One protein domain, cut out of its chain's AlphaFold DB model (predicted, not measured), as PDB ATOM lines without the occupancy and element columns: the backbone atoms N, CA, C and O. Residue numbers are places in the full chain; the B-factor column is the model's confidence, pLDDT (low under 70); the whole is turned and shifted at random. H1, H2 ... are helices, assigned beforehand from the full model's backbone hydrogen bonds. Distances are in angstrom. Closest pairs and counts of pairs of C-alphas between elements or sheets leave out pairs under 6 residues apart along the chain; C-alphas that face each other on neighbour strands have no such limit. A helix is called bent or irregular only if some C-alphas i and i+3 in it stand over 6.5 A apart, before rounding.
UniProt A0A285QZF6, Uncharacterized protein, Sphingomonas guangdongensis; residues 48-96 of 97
ATOM      1  N   GLY A  48     -31.621  18.720  14.197       86.88
ATOM      2  CA  GLY A  48     -32.790  17.925  14.576       86.88
ATOM      3  C   GLY A  48     -32.617  17.242  15.937       86.88
ATOM      4  O   GLY A  48     -33.491  17.358  16.797       86.88
ATOM      5  N   LEU A  49     -31.469  16.599  16.168       89.00
ATOM      6  CA  LEU A  49     -31.161  15.915  17.426       89.00
ATOM      7  C   LEU A  49     -31.160  16.877  18.625       89.00
ATOM      8  O   LEU A  49     -31.840  16.626  19.619       89.00
ATOM      9  N   TYR A  50     -30.443  17.998  18.531       88.88
ATOM     10  CA  TYR A  50     -30.399  18.999  19.600       88.88
ATOM     11  C   TYR A  50     -31.760  19.639  19.848       88.88
ATOM     12  O   TYR A  50     -32.114  19.916  20.995       88.88
ATOM     13  N   GLN A  51     -32.560  19.825  18.800       88.06
ATOM     14  CA  GLN A  51     -33.914  20.330  18.951       88.06
ATOM     15  C   GLN A  51     -34.819  19.335  19.693       88.06
ATOM     16  O   GLN A  51     -35.617  19.761  20.528       88.06
ATOM     17  N   LEU A  52     -34.665  18.026  19.467       87.50
ATOM     18  CA  LEU A  52     -35.365  16.994  20.242       87.50
ATOM     19  C   LEU A  52     -34.949  17.005  21.713       87.50
ATOM     20  O   LEU A  52     -35.819  17.004  22.582       87.50
ATOM     21  N   PHE A  53     -33.644  17.077  21.996       90.81
ATOM     22  CA  PHE A  53     -33.143  17.217  23.367       90.81
ATOM     23  C   PHE A  53     -33.724  18.455  24.048       90.81
ATOM     24  O   PHE A  53     -34.232  18.375  25.169       90.81
ATOM     25  N   TRP A  54     -33.720  19.594  23.358       89.00
ATOM     26  CA  TRP A  54     -34.321  20.816  23.869       89.00
ATOM     27  C   TRP A  54     -35.817  20.647  24.155       89.00
ATOM     28  O   TRP A  54     -36.265  21.002  25.244       89.00
ATOM     29  N   CYS A  55     -36.601  20.088  23.228       89.81
ATOM     30  CA  CYS A  55     -38.033  19.844  23.430       89.81
ATOM     31  C   CYS A  55     -38.296  18.906  24.615       89.81
ATOM     32  O   CYS A  55     -39.182  19.188  25.422       89.81
ATOM     33  N   PHE A  56     -37.487  17.854  24.765       87.75
ATOM     34  CA  PHE A  56     -37.567  16.919  25.884       87.75
ATOM     35  C   PHE A  56     -37.351  17.622  27.231       87.75
ATOM     36  O   PHE A  56     -38.184  17.511  28.130       87.75
ATOM     37  N   HIS A  57     -36.285  18.418  27.359       91.31
ATOM     38  CA  HIS A  57     -35.975  19.125  28.607       91.31
ATOM     39  C   HIS A  57     -36.908  20.309  28.893       91.31
ATOM     40  O   HIS A  57     -37.244  20.565  30.047       91.31
ATOM     41  N   SER A  58     -37.355  21.023  27.859       87.75
ATOM     42  CA  SER A  58     -38.242  22.187  27.998       87.75
ATOM     43  C   SER A  58     -39.730  21.828  28.046       87.75
ATOM     44  O   SER A  58     -40.563  22.727  28.162       87.75
ATOM     45  N   LYS A  59     -40.075  20.534  27.942       83.44
ATOM     46  CA  LYS A  59     -41.452  20.024  27.789       83.44
ATOM     47  C   LYS A  59     -42.226  20.717  26.656       83.44
ATOM     48  O   LYS A  59     -43.451  20.825  26.704       83.44
ATOM     49  N   LYS A  60     -41.511  21.215  25.644       82.38
ATOM     50  CA  LYS A  60     -42.105  21.833  24.455       82.38
ATOM     51  C   LYS A  60     -42.521  20.756  23.463       82.38
ATOM     52  O   LYS A  60     -41.957  19.665  23.420       82.38
ATOM     53  N   THR A  61     -43.513  21.082  22.645       81.19
ATOM     54  CA  THR A  61     -43.988  20.194  21.586       81.19
ATOM     55  C   THR A  61     -42.891  19.918  20.559       81.19
ATOM     56  O   THR A  61     -42.046  20.768  20.270       81.19
ATOM     57  N   MET A  62     -42.894  18.695  20.025       80.06
ATOM     58  CA  MET A  62     -41.937  18.274  19.005       80.06
ATOM     59  C   MET A  62     -42.116  19.111  17.724       80.06
ATOM     60  O   MET A  62     -43.264  19.350  17.335       80.06
ATOM     61  N   PRO A  63     -41.026  19.538  17.057       79.44
ATOM     62  CA  PRO A  63     -41.114  20.302  15.818       79.44
ATOM     63  C   PRO A  63     -41.820  19.521  14.709       79.44
ATOM     64  O   PRO A  63     -41.633  18.312  14.576       79.44
ATOM     65  N   GLU A  64     -42.585  20.229  13.882       77.88
ATOM     66  CA  GLU A  64     -43.388  19.628  12.814       77.88
ATOM     67  C   GLU A  64     -42.537  18.993  11.709       77.88
ATOM     68  O   GLU A  64     -42.871  17.922  11.226       77.88
ATOM     69  N   PHE A  65     -41.386  19.577  11.363       79.00
ATOM     70  CA  PHE A  65     -40.512  19.025  10.317       79.00
ATOM     71  C   PHE A  65     -39.876  17.669  10.687       79.00
ATOM     72  O   PHE A  65     -39.388  16.964   9.809       79.00
ATOM     73  N   LEU A  66     -39.873  17.300  11.975       77.56
ATOM     74  CA  LEU A  66     -39.451  15.973  12.445       77.56
ATOM     75  C   LEU A  66     -40.612  14.969  12.469       77.56
ATOM     76  O   LEU A  66     -40.416  13.795  12.788       77.56
ATOM     77  N   ASP A  67     -41.831  15.412  12.156       79.50
ATOM     78  CA  ASP A  67     -42.969  14.528  11.998       79.50
ATOM     79  C   ASP A  67     -42.872  13.772  10.675       79.50
ATOM     80  O   ASP A  67     -43.159  14.297   9.604       79.50
ATOM     81  N   ARG A  68     -42.480  12.501  10.756       76.94
ATOM     82  CA  ARG A  68     -42.420  11.620   9.588       76.94
ATOM     83  C   ARG A  68     -43.811  11.293   9.026       76.94
ATOM     84  O   ARG A  68     -43.905  10.939   7.854       76.94
ATOM     85  N   PHE A  69     -44.868  11.406   9.838       82.38
ATOM     86  CA  PHE A  69     -46.235  11.004   9.484       82.38
ATOM     87  C   PHE A  69     -47.284  12.020   9.976       82.38
ATOM     88  O   PHE A  69     -48.142  11.691  10.806       82.38
ATOM     89  N   PRO A  70     -47.274  13.256   9.442       80.44
ATOM     90  CA  PRO A  70     -48.176  14.316   9.895       80.44
ATOM     91  C   PRO A  70     -49.653  13.961   9.699       80.44
ATOM     92  O   PRO A  70     -50.501  14.265  10.545       80.44
ATOM     93  N   GLU A  71     -49.978  13.237   8.625       83.94
ATOM     94  CA  GLU A  71     -51.348  12.803   8.356       83.94
ATOM     95  C   GLU A  71     -51.872  11.793   9.375       83.94
ATOM     96  O   GLU A  71     -53.034  11.879   9.782       83.94
ATOM     97  N   GLU A  72     -51.047  10.831   9.787       81.62
ATOM     98  CA  GLU A  72     -51.438   9.813  10.763       81.62
ATOM     99  C   GLU A  72     -51.688  10.448  12.123       81.62
ATOM    100  O   GLU A  72     -52.715  10.182  12.751       81.62
ATOM    101  N   ARG A  73     -50.817  11.375  12.531       79.12
ATOM    102  CA  ARG A  73     -50.985  12.138  13.769       79.12
ATOM    103  C   ARG A  73     -52.268  12.974  13.738       79.12
ATOM    104  O   ARG A  73     -53.017  13.001  14.713       79.12
ATOM    105  N   ALA A  74     -52.577  13.611  12.606       83.19
ATOM    106  CA  ALA A  74     -53.834  14.336  12.422       83.19
ATOM    107  C   ALA A  74     -55.060  13.403  12.433       83.19
ATOM    108  O   ALA A  74     -56.105  13.753  12.982       83.19
ATOM    109  N   ARG A  75     -54.962  12.197  11.851       85.06
ATOM    110  CA  ARG A  75     -56.016  11.167  11.927       85.06
ATOM    111  C   ARG A  75     -56.247  10.700  13.366       85.06
ATOM    112  O   ARG A  75     -57.405  10.574  13.758       85.06
ATOM    113  N   GLN A  76     -55.187  10.486  14.145       81.56
ATOM    114  CA  GLN A  76     -55.279  10.110  15.559       81.56
ATOM    115  C   GLN A  76     -55.984  11.188  16.385       81.56
ATOM    116  O   GLN A  76     -56.978  10.874  17.032       81.56
ATOM    117  N   ARG A  77     -55.577  12.462  16.264       81.06
ATOM    118  CA  ARG A  77     -56.252  13.583  16.951       81.06
ATOM    119  C   ARG A  77     -57.737  13.657  16.609       81.06
ATOM    120  O   ARG A  77     -58.571  13.686  17.503       81.06
ATOM    121  N   ARG A  78     -58.084  13.565  15.319       86.25
ATOM    122  CA  ARG A  78     -59.490  13.536  14.874       86.25
ATOM    123  C   ARG A  78     -60.273  12.362  15.463       86.25
ATOM    124  O   ARG A  78     -61.471  12.481  15.698       86.25
ATOM    125  N   ARG A  79     -59.631  11.209  15.672       82.19
ATOM    126  CA  ARG A  79     -60.255  10.040  16.307       82.19
ATOM    127  C   ARG A  79     -60.449  10.260  17.809       82.19
ATOM    128  O   ARG A  79     -61.513   9.935  18.314       82.19
ATOM    129  N   GLU A  80     -59.464  10.828  18.498       79.88
ATOM    130  CA  GLU A  80     -59.535  11.183  19.926       79.88
ATOM    131  C   GLU A  80     -60.576  12.271  20.220       79.88
ATOM    132  O   GLU A  80     -61.278  12.208  21.229       79.88
ATOM    133  N   GLU A  81     -60.716  13.248  19.326       82.00
ATOM    134  CA  GLU A  81     -61.745  14.292  19.391       82.00
ATOM    135  C   GLU A  81     -63.156  13.716  19.228       82.00
ATOM    136  O   GLU A  81     -64.091  14.203  19.857       82.00
ATOM    137  N   ARG A  82     -63.303  12.653  18.427       80.69
ATOM    138  CA  ARG A  82     -64.577  11.948  18.222       80.69
ATOM    139  C   ARG A  82     -64.964  11.009  19.365       80.69
ATOM    140  O   ARG A  82     -66.120  10.601  19.399       80.69
ATOM    141  N   LYS A  83     -64.039  10.658  20.267       83.81
ATOM    142  CA  LYS A  83     -64.355   9.808  21.424       83.81
ATOM    143  C   LYS A  83     -65.272  10.545  22.396       83.81
ATOM    144  O   LYS A  83     -65.002  11.699  22.753       83.81
ATOM    145  N   THR A  84     -66.314   9.869  22.867       85.00
ATOM    146  CA  THR A  84     -67.217  10.410  23.892       85.00
ATOM    147  C   THR A  84     -66.530  10.461  25.263       85.00
ATOM    148  O   THR A  84     -65.483   9.850  25.487       85.00
ATOM    149  N   ALA A  85     -67.091  11.232  26.201       78.75
ATOM    150  CA  ALA A  85     -66.523  11.364  27.546       78.75
ATOM    151  C   ALA A  85     -66.470  10.017  28.291       78.75
ATOM    152  O   ALA A  85     -65.493   9.738  28.981       78.75
ATOM    153  N   GLU A  86     -67.479   9.166  28.094       79.12
ATOM    154  CA  GLU A  86     -67.570   7.826  28.687       79.12
ATOM    155  C   GLU A  86     -66.454   6.899  28.188       79.12
ATOM    156  O   GLU A  86     -65.803   6.236  28.992       79.12
ATOM    157  N   GLU A  87     -66.152   6.920  26.886       80.56
ATOM    158  CA  GLU A  87     -65.054   6.142  26.295       80.56
ATOM    159  C   GLU A  87     -63.682   6.593  26.813       80.56
ATOM    160  O   GLU A  87     -62.816   5.765  27.083       80.56
ATOM    161  N   LYS A  88     -63.480   7.905  27.007       80.38
ATOM    162  CA  LYS A  88     -62.228   8.446  27.569       80.38
ATOM    163  C   LYS A  88     -62.032   8.032  29.026       80.38
ATOM    164  O   LYS A  88     -60.913   7.713  29.421       80.38
ATOM    165  N   ILE A  89     -63.111   8.043  29.811       82.75
ATOM    166  CA  ILE A  89     -63.103   7.595  31.208       82.75
ATOM    167  C   ILE A  89     -62.805   6.091  31.271       82.75
ATOM    168  O   ILE A  89     -61.941   5.673  32.037       82.75
ATOM    169  N   PHE A  90     -63.459   5.285  30.432       86.81
ATOM    170  CA  PHE A  90     -63.238   3.840  30.362       86.81
ATOM    171  C   PHE A  90     -61.795   3.475  29.971       86.81
ATOM    172  O   PHE A  90     -61.171   2.657  30.645       86.81
ATOM    173  N   ASP A  91     -61.233   4.118  28.942       83.25
ATOM    174  CA  ASP A  91     -59.837   3.908  28.527       83.25
ATOM    175  C   ASP A  91     -58.840   4.296  29.635       83.25
ATOM    176  O   ASP A  91     -57.856   3.590  29.858       83.25
ATOM    177  N   PHE A  92     -59.096   5.392  30.360       82.44
ATOM    178  CA  PHE A  92     -58.236   5.846  31.458       82.44
ATOM    179  C   PHE A  92     -58.165   4.826  32.601       82.44
ATOM    180  O   PHE A  92     -57.074   4.512  33.075       82.44
ATOM    181  N   PHE A  93     -59.309   4.284  33.029       82.56
ATOM    182  CA  PHE A  93     -59.352   3.327  34.137       82.56
ATOM    183  C   PHE A  93     -58.884   1.920  33.745       82.56
ATOM    184  O   PHE A  93     -58.318   1.228  34.586       82.56
ATOM    185  N   ASN A  94     -59.036   1.512  32.481       79.62
ATOM    186  CA  ASN A  94     -58.494   0.236  32.000       79.62
ATOM    187  C   ASN A  94     -56.985   0.265  31.719       79.62
ATOM    188  O   ASN A  94     -56.361  -0.790  31.708       79.62
ATOM    189  N   GLY A  95     -56.389   1.439  31.489       67.75
ATOM    190  CA  GLY A  95     -54.942   1.586  31.281       67.75
ATOM    191  C   GLY A  95     -54.100   1.662  32.565       67.75
ATOM    192  O   GLY A  95     -52.887   1.824  32.472       67.75
ATOM    193  N   LEU A  96     -54.731   1.607  33.744       55.16
ATOM    194  CA  LEU A  96     -54.096   1.725  35.068       55.16
ATOM    195  C   LEU A  96     -53.864   0.377  35.781       55.16
ATOM    196  O   LEU A  96     -53.353   0.380  36.903       55.16
TER     197      LEU A  96
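AT A GLANCE: This is residues 48 to 96 of the 97 residues of an uncharacterized protein of Sphingomonas guangdongensis (UniProt A0A285QZF6). Picture a wide, open U with an empty middle: the longest helix, H2, forms much of the base, and H1 and H3 stand at its two ends, without meeting H2 or each other. On the H1 side, residues 59 to 69 make a long run of chain down to the base; on the H3 side the chain turns from the base into H3 over two residues. The printed part has 49 residues, with three named helices in the order H1, H2, H3 and no named strand, and its class is all helix. It is only just extended, close to loose, with a radius of gyration of the C-alphas of 14.8 A. The outline is flat, with spans of 40 by 25 by 13 A.

HOW THE PARTS SIT: Begin at the longest helix, H2, residues 70 to 82, whose centre is at (-56.072, 12.251, 14.489). Look on along the chain and you find H3, residues 85 to 94, after a tight link of two residues, Lys 83 and Thr 84. H2 and H3 are apart, with no C-alpha of the one within 8 A of the other, although they follow each other in the chain. The centre of H3 is at (-62.364, 5.853, 29.779). Go back to Pro 70 and look before it: a long link of 11 residues, 59 to 69, leads from H1, residues 48 to 58. H1 and H2 are apart by the same test. The centre of H1 is at (-34.628, 18.752, 22.177). H1 and H3 are apart too, and no helix here touches another. No two of the helices form a hairpin. Look at the backbone O and N atoms inside the helices: in H1, H2 and H3 every O i to N i+4 pair is within hydrogen-bond range.

IN THESE COORDINATES: Find C-alpha 70, of Pro 70, at (-48.176, 14.316, 9.895); from there H2 runs through 13 residues to C-alpha 82, of Arg 82, at (-64.577, 11.948, 18.222). Its length from first to last C-alpha is 18.5 A. Move on to Ala 85, where H3 begins; its 10 residues end at Asn 94, whose C-alpha is at (-58.494, 0.236, 32.000), and it measures 14.4 A from first to last C-alpha. Then turn to the first printed residue, Gly 48, with its C-alpha at (-32.790, 17.925, 14.576). H1 begins there and runs through 11 residues to Ser 58, 15.1 A from first to last C-alpha. None of the three helices is bent or irregular. Inside the long link, residues 64 to 66 are a short helical run that bears no name.

THE WHOLE: The two C-alphas farthest apart are those of Tyr 50, in H1, and Glu 86, in H3, at 39.9 A. The first and last printed C-alphas, those of Gly 48 and Leu 96, are 33.7 A apart. Look for what stands free, with no C-alpha 8 or more residues away along the chain within 10 A: you find residues 67 to 79, of which 70 to 79 belong to H2; residues 81 to 87, of which 85 to 87 belong to H3; and residues 89 to 96, of which 89 to 94 belong to H3. The printed part has no cut and runs from residue 48 to residue 96 of a full chain of 97 residues. Of its two links, H1 to H2 is long and H2 to H3 is tight. Read the B-factor column for the model's confidence: the mean pLDDT of the printed part is 82.3, and that of H1 is 89, while H2 and H3 each have a mean of 82. Two residues, 95 and 96, are under 70.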